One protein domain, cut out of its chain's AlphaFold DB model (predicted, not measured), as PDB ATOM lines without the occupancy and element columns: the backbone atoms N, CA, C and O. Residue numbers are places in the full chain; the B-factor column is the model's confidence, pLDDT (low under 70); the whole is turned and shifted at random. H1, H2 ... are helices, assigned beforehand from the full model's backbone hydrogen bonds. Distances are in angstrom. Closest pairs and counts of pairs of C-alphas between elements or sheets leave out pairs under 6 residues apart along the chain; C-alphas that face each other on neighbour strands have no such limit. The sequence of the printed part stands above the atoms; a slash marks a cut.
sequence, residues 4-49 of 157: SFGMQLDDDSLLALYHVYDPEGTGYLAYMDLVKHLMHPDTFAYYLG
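This is residues 4 to 49 of the 157 residues of the protein "Hypothetical protein" of Dunaliella tertiolecta (UniProt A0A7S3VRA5). Three short helices stand one after another in a loose, open row, H1 at one end, H2 in the middle and H3 at the other end, with few contacts between them. H1 stands crosswise to H2, a looped link of residues 22 to 30 joins the two, and the stretch of residues 4 to 10 before H1 runs out as an extended tail. The printed part has 46 residues with three named helices, in the order H1, H2, H3, and no named strand; the class is all helix, with 26 residues in named elements. It is loose, with a radius of gyration of the C-alphas of 12.1 A, and the C-alphas span 30 by 25 by 14 A along their three main axes.

After residues 4 to 10 comes H1, residues 11 to 21, which touches no helix but is near H2, residues 31 to 38. H1 and H2 are close but not clearly touching, with 2 pairs of C-alphas within 8 A; their closest C-alphas, those of Tyr 21 and Leu 34, are 7.4 A apart. Their lines are about perpendicular, at 77 degrees, and their centres are 13.6 A apart. H3, residues 41 to 47, is close to H2 but not clearly touching it, again with 2 pairs of C-alphas within 8 A. The closest C-alphas of H2 and H3, those of Lys 36 and Phe 44, are 6.3 A apart, and the centres are 11.0 A apart. H2 and H3 run opposite ways at a tilt of 37 degrees, only just steep. H1 and H3 are apart. In H1 and H3 every O i to N i+4 pair is within hydrogen-bond range; in H2 it is 3 of 4.

The printed part begins with C-alpha 4 at (15.122, -13.726, -33.479). H1 begins with C-alpha 11 at (14.345, -27.889, -24.328), holds 11 residues and is 15.2 A long from first to last C-alpha. H2 holds 8 residues and is 10.8 A long. H3 holds 7 residues, is 9.6 A long and ends with C-alpha 47 at (31.778, -8.055, -32.635).

The two C-alphas farthest apart are those of Asp 12 and Gly 49, at 32.9 A, while those of Ser 4 and Gly 49, the first and last printed, are 22.0 A apart. The printed part has no cut. The link from H1 to H2 is short, with 9 residues, and the link from H2 to H3 is tight, with 2 residues. The mean pLDDT of the printed part is 87.6, and residues 4 to 5 are under 70.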
ATOM      1  N   SER A   4      14.861 -14.931 -32.680       60.50
ATOM      2  CA  SER A   4      15.122 -13.726 -33.479       60.50
ATOM      3  C   SER A   4      16.223 -13.897 -34.534       60.50
ATOM      4  O   SER A   4      16.243 -13.147 -35.504       60.50
ATOM      5  N   PHE A   5      17.110 -14.885 -34.378       63.00
ATOM      6  CA  PHE A   5      18.119 -15.254 -35.381       63.00
ATOM      7  C   PHE A   5      17.676 -16.444 -36.248       63.00
ATOM      8  O   PHE A   5      18.464 -16.955 -37.039       63.00
ATOM      9  N   GLY A   6      16.427 -16.905 -36.095       71.12
ATOM     10  CA  GLY A   6      15.917 -18.099 -36.769       71.12
ATOM     11  C   GLY A   6      16.447 -19.415 -36.194       71.12
ATOM     12  O   GLY A   6      16.196 -20.467 -36.776       71.12
ATOM     13  N   MET A   7      17.157 -19.383 -35.059       74.25
ATOM     14  CA  MET A   7      17.532 -20.593 -34.328       74.25
ATOM     15  C   MET A   7      16.392 -21.001 -33.397       74.25
ATOM     16  O   MET A   7      16.090 -20.307 -32.425       74.25
ATOM     17  N   GLN A   8      15.787 -22.150 -33.680       77.25
ATOM     18  CA  GLN A   8      14.888 -22.824 -32.752       77.25
ATOM     19  C   GLN A   8      15.706 -23.829 -31.942       77.25
ATOM     20  O   GLN A   8      16.223 -24.794 -32.497       77.25
ATOM     21  N   LEU A   9      15.863 -23.561 -30.646       81.75
ATOM     22  CA  LEU A   9      16.412 -24.522 -29.694       81.75
ATOM     23  C   LEU A   9      15.232 -25.193 -28.997       81.75
ATOM     24  O   LEU A   9      14.343 -24.493 -28.513       81.75
ATOM     25  N   ASP A  10      15.227 -26.521 -28.970       89.12
ATOM     26  CA  ASP A  10      14.327 -27.279 -28.106       89.12
ATOM     27  C   ASP A  10      14.866 -27.332 -26.668       89.12
ATOM     28  O   ASP A  10      15.994 -26.909 -26.381       89.12
ATOM     29  N   ASP A  11      14.034 -27.832 -25.756       89.81
ATOM     30  CA  ASP A  11      14.345 -27.889 -24.328       89.81
ATOM     31  C   ASP A  11      15.585 -28.748 -24.046       89.81
ATOM     32  O   ASP A  11      16.411 -28.372 -23.216       89.81
ATOM     33  N   ASP A  12      15.763 -29.855 -24.773       91.88
ATOM     34  CA  ASP A  12      16.914 -30.750 -24.617       91.88
ATOM     35  C   ASP A  12      18.220 -30.058 -25.043       91.88
ATOM     36  O   ASP A  12      19.232 -30.124 -24.337       91.88
ATOM     37  N   SER A  13      18.200 -29.335 -26.166       88.69
ATOM     38  CA  SER A  13      19.345 -28.561 -26.655       88.69
ATOM     39  C   SER A  13      19.674 -27.396 -25.726       88.69
ATOM     40  O   SER A  13      20.846 -27.098 -25.490       88.69
ATOM     41  N   LEU A  14      18.653 -26.740 -25.170       87.38
ATOM     42  CA  LEU A  14      18.844 -25.676 -24.191       87.38
ATOM     43  C   LEU A  14      19.419 -26.223 -22.876       87.38
ATOM     44  O   LEU A  14      20.334 -25.624 -22.311       87.38
ATOM     45  N   LEU A  15      18.943 -27.382 -22.416       89.94
ATOM     46  CA  LEU A  15      19.454 -28.050 -21.220       89.94
ATOM     47  C   LEU A  15      20.918 -28.470 -21.396       89.94
ATOM     48  O   LEU A  15      21.724 -28.305 -20.477       89.94
ATOM     49  N   ALA A  16      21.290 -28.939 -22.589       89.62
ATOM     50  CA  ALA A  16      22.677 -29.241 -22.921       89.62
ATOM     51  C   ALA A  16      23.578 -27.994 -22.848       89.62
ATOM     52  O   ALA A  16      24.702 -28.081 -22.351       89.62
ATOM     53  N   LEU A  17      23.091 -26.822 -23.276       89.06
ATOM     54  CA  LEU A  17      23.833 -25.568 -23.123       89.06
ATOM     55  C   LEU A  17      24.032 -25.197 -21.650       89.06
ATOM     56  O   LEU A  17      25.147 -24.842 -21.276       89.06
ATOM     57  N   TYR A  18      23.003 -25.327 -20.811       91.25
ATOM     58  CA  TYR A  18      23.136 -25.090 -19.368       91.25
ATOM     59  C   TYR A  18      24.156 -26.023 -18.715       91.25
ATOM     60  O   TYR A  18      25.000 -25.564 -17.956       91.25
ATOM     61  N   HIS A  19      24.166 -27.303 -19.084       91.38
ATOM     62  CA  HIS A  19      25.157 -28.245 -18.563       91.38
ATOM     63  C   HIS A  19      26.607 -27.839 -18.891       91.38
ATOM     64  O   HIS A  19      27.517 -28.102 -18.107       91.38
ATOM     65  N   VAL A  20      26.849 -27.225 -20.054       89.81
ATOM     66  CA  VAL A  20      28.201 -26.819 -20.482       89.81
ATOM     67  C   VAL A  20      28.588 -25.440 -19.944       89.81
ATOM     68  O   VAL A  20      29.730 -25.244 -19.536       89.81
ATOM     69  N   TYR A  21      27.664 -24.481 -19.967       88.81
ATOM     70  CA  TYR A  21      27.957 -23.062 -19.740       88.81
ATOM     71  C   TYR A  21      27.483 -22.527 -18.382       88.81
ATOM     72  O   TYR A  21      27.809 -21.393 -18.044       88.81
ATOM     73  N   ASP A  22      26.750 -23.320 -17.601       92.88
ATOM     74  CA  ASP A  22      26.286 -22.985 -16.251       92.88
ATOM     75  C   ASP A  22      26.423 -24.198 -15.308       92.88
ATOM     76  O   ASP A  22      25.433 -24.740 -14.810       92.88
ATOM     77  N   PRO A  23      27.662 -24.664 -15.049       90.31
ATOM     78  CA  PRO A  23      27.904 -25.832 -14.198       90.31
ATOM     79  C   PRO A  23      27.471 -25.616 -12.739       90.31
ATOM     80  O   PRO A  23      27.277 -26.580 -12.002       90.31
ATOM     81  N   GLU A  24      27.311 -24.360 -12.318       92.75
ATOM     82  CA  GLU A  24      26.830 -23.989 -10.986       92.75
ATOM     83  C   GLU A  24      25.295 -24.011 -10.878       92.75
ATOM     84  O   GLU A  24      24.756 -23.919  -9.774       92.75
ATOM     85  N   GLY A  25      24.577 -24.164 -12.000       91.88
ATOM     86  CA  GLY A  25      23.117 -24.247 -12.035       91.88
ATOM     87  C   GLY A  25      22.421 -22.939 -11.656       91.88
ATOM     88  O   GLY A  25      21.348 -22.956 -11.051       91.88
ATOM     89  N   THR A  26      23.031 -21.800 -11.980       93.88
ATOM     90  CA  THR A  26      22.479 -20.466 -11.706       93.88
ATOM     91  C   THR A  26      21.220 -20.162 -12.523       93.88
ATOM     92  O   THR A  26      20.430 -19.296 -12.144       93.88
ATOM     93  N   GLY A  27      21.024 -20.858 -13.645       90.94
ATOM     94  CA  GLY A  27      19.993 -20.605 -14.646       90.94
ATOM     95  C   GLY A  27      20.353 -19.489 -15.633       90.94
ATOM     96  O   GLY A  27      19.539 -19.158 -16.502       90.94
ATOM     97  N   TYR A  28      21.561 -18.920 -15.551       90.25
ATOM     98  CA  TYR A  28      22.024 -17.834 -16.416       90.25
ATOM     99  C   TYR A  28      23.210 -18.269 -17.275       90.25
ATOM    100  O   TYR A  28      24.184 -18.823 -16.784       90.25
ATOM    101  N   LEU A  29      23.148 -17.948 -18.570       89.06
ATOM    102  CA  LEU A  29      24.258 -18.160 -19.495       89.06
ATOM    103  C   LEU A  29      24.981 -16.842 -19.769       89.06
ATOM    104  O   LEU A  29      24.364 -15.861 -20.198       89.06
ATOM    105  N   ALA A  30      26.301 -16.830 -19.586       89.94
ATOM    106  CA  ALA A  30      27.135 -15.715 -20.007       89.94
ATOM    107  C   ALA A  30      27.136 -15.626 -21.540       89.94
ATOM    108  O   ALA A  30      27.767 -16.418 -22.239       89.94
ATOM    109  N   TYR A  31      26.414 -14.640 -22.075       86.44
ATOM    110  CA  TYR A  31      26.199 -14.495 -23.516       86.44
ATOM    111  C   TYR A  31      27.507 -14.507 -24.330       86.44
ATOM    112  O   TYR A  31      27.595 -15.175 -25.356       86.44
ATOM    113  N   MET A  32      28.549 -13.821 -23.848       87.62
ATOM    114  CA  MET A  32      29.849 -13.762 -24.532       87.62
ATOM    115  C   MET A  32      30.544 -15.125 -24.608       87.62
ATOM    116  O   MET A  32      31.188 -15.427 -25.614       87.62
ATOM    117  N   ASP A  33      30.382 -15.969 -23.588       89.06
ATOM    118  CA  ASP A  33      30.980 -17.303 -23.564       89.06
ATOM    119  C   ASP A  33      30.310 -18.267 -24.533       89.06
ATOM    120  O   ASP A  33      30.977 -19.145 -25.084       89.06
ATOM    121  N   LEU A  34      29.021 -18.071 -24.796       87.62
ATOM    122  CA  LEU A  34      28.310 -18.799 -25.837       87.62
ATOM    123  C   LEU A  34      28.728 -18.300 -27.228       87.62
ATOM    124  O   LEU A  34      29.144 -19.077 -28.085       87.62
ATOM    125  N   VAL A  35      28.668 -16.985 -27.450       87.88
ATOM    126  CA  VAL A  35      28.866 -16.387 -28.779       87.88
ATOM    127  C   VAL A  35      30.283 -16.570 -29.317       87.88
ATOM    128  O   VAL A  35      30.438 -16.811 -30.515       87.88
ATOM    129  N   LYS A  36      31.310 -16.557 -28.455       91.25
ATOM    130  CA  LYS A  36      32.698 -16.832 -28.871       91.25
ATOM    131  C   LYS A  36      32.878 -18.209 -29.526       91.25
ATOM    132  O   LYS A  36      33.798 -18.375 -30.316       91.25
ATOM    133  N   HIS A  37      32.020 -19.184 -29.202       88.62
ATOM    134  CA  HIS A  37      32.054 -20.530 -29.785       88.62
ATOM    135  C   HIS A  37      31.183 -20.667 -31.041       88.62
ATOM    136  O   HIS A  37      31.404 -21.573 -31.839       88.62
ATOM    137  N   LEU A  38      30.194 -19.786 -31.223       86.88
ATOM    138  CA  LEU A  38      29.274 -19.819 -32.365       86.88
ATOM    139  C   LEU A  38      29.794 -19.028 -33.573       86.88
ATOM    140  O   LEU A  38      29.430 -19.324 -34.711       86.88
ATOM    141  N   MET A  39      30.609 -17.999 -33.339       87.81
ATOM    142  CA  MET A  39      31.104 -17.106 -34.384       87.81
ATOM    143  C   MET A  39      32.491 -17.519 -34.885       87.81
ATOM    144  O   MET A  39      33.330 -17.990 -34.122       87.81
ATOM    145  N   HIS A  40      32.768 -17.262 -36.168       92.38
ATOM    146  CA  HIS A  40      34.138 -17.326 -36.676       92.38
ATOM    147  C   HIS A  40      35.022 -16.314 -35.911       92.38
ATOM    148  O   HIS A  40      34.554 -15.192 -35.685       92.38
ATOM    149  N   PRO A  41      36.281 -16.643 -35.554       89.38
ATOM    150  CA  PRO A  41      37.136 -15.783 -34.728       89.38
ATOM    151  C   PRO A  41      37.255 -14.341 -35.230       89.38
ATOM    152  O   PRO A  41      37.113 -13.406 -34.448       89.38
ATOM    153  N   ASP A  42      37.423 -14.145 -36.540       90.12
ATOM    154  CA  ASP A  42      37.533 -12.801 -37.128       90.12
ATOM    155  C   ASP A  42      36.233 -11.992 -37.002       90.12
ATOM    156  O   ASP A  42      36.249 -10.786 -36.756       90.12
ATOM    157  N   THR A  43      35.078 -12.651 -37.135       92.12
ATOM    158  CA  THR A  43      33.773 -11.999 -36.957       92.12
ATOM    159  C   THR A  43      33.526 -11.689 -35.485       92.12
ATOM    160  O   THR A  43      32.968 -10.641 -35.165       92.12
ATOM    161  N   PHE A  44      33.965 -12.566 -34.583       92.75
ATOM    162  CA  PHE A  44      33.901 -12.326 -33.146       92.75
ATOM    163  C   PHE A  44      34.798 -11.152 -32.727       92.75
ATOM    164  O   PHE A  44      34.360 -10.288 -31.976       92.75
ATOM    165  N   ALA A  45      36.008 -11.053 -33.281       90.38
ATOM    166  CA  ALA A  45      36.899  -9.913 -33.074       90.38
ATOM    167  C   ALA A  45      36.243  -8.587 -33.498       90.38
ATOM    168  O   ALA A  45      36.340  -7.591 -32.782       90.38
ATOM    169  N   TYR A  46      35.519  -8.583 -34.624       90.19
ATOM    170  CA  TYR A  46      34.724  -7.425 -35.040       90.19
ATOM    171  C   TYR A  46      33.572  -7.133 -34.066       90.19
ATOM    172  O   TYR A  46      33.341  -5.979 -33.713       90.19
ATOM    173  N   TYR A  47      32.878  -8.173 -33.594       90.56
ATOM    174  CA  TYR A  47      31.778  -8.055 -32.635       90.56
ATOM    175  C   TYR A  47      32.212  -7.451 -31.290       90.56
ATOM    176  O   TYR A  47      31.473  -6.651 -30.720       90.56
ATOM    177  N   LEU A  48      33.418  -7.774 -30.809       91.00
ATOM    178  CA  LEU A  48      33.980  -7.188 -29.587       91.00
ATOM    179  C   LEU A  48      34.180  -5.668 -29.691       91.00
ATOM    180  O   LEU A  48      34.263  -4.992 -28.667       91.00
ATOM    181  N   GLY A  49      34.297  -5.119 -30.906       89.12
ATOM    182  CA  GLY A  49      34.529  -3.692 -31.157       89.12
ATOM    183  C   GLY A  49      35.919  -3.186 -30.747       89.12
ATOM    184  O   GLY A  49      36.330  -2.107 -31.171       89.12
TER     185      GLY A  49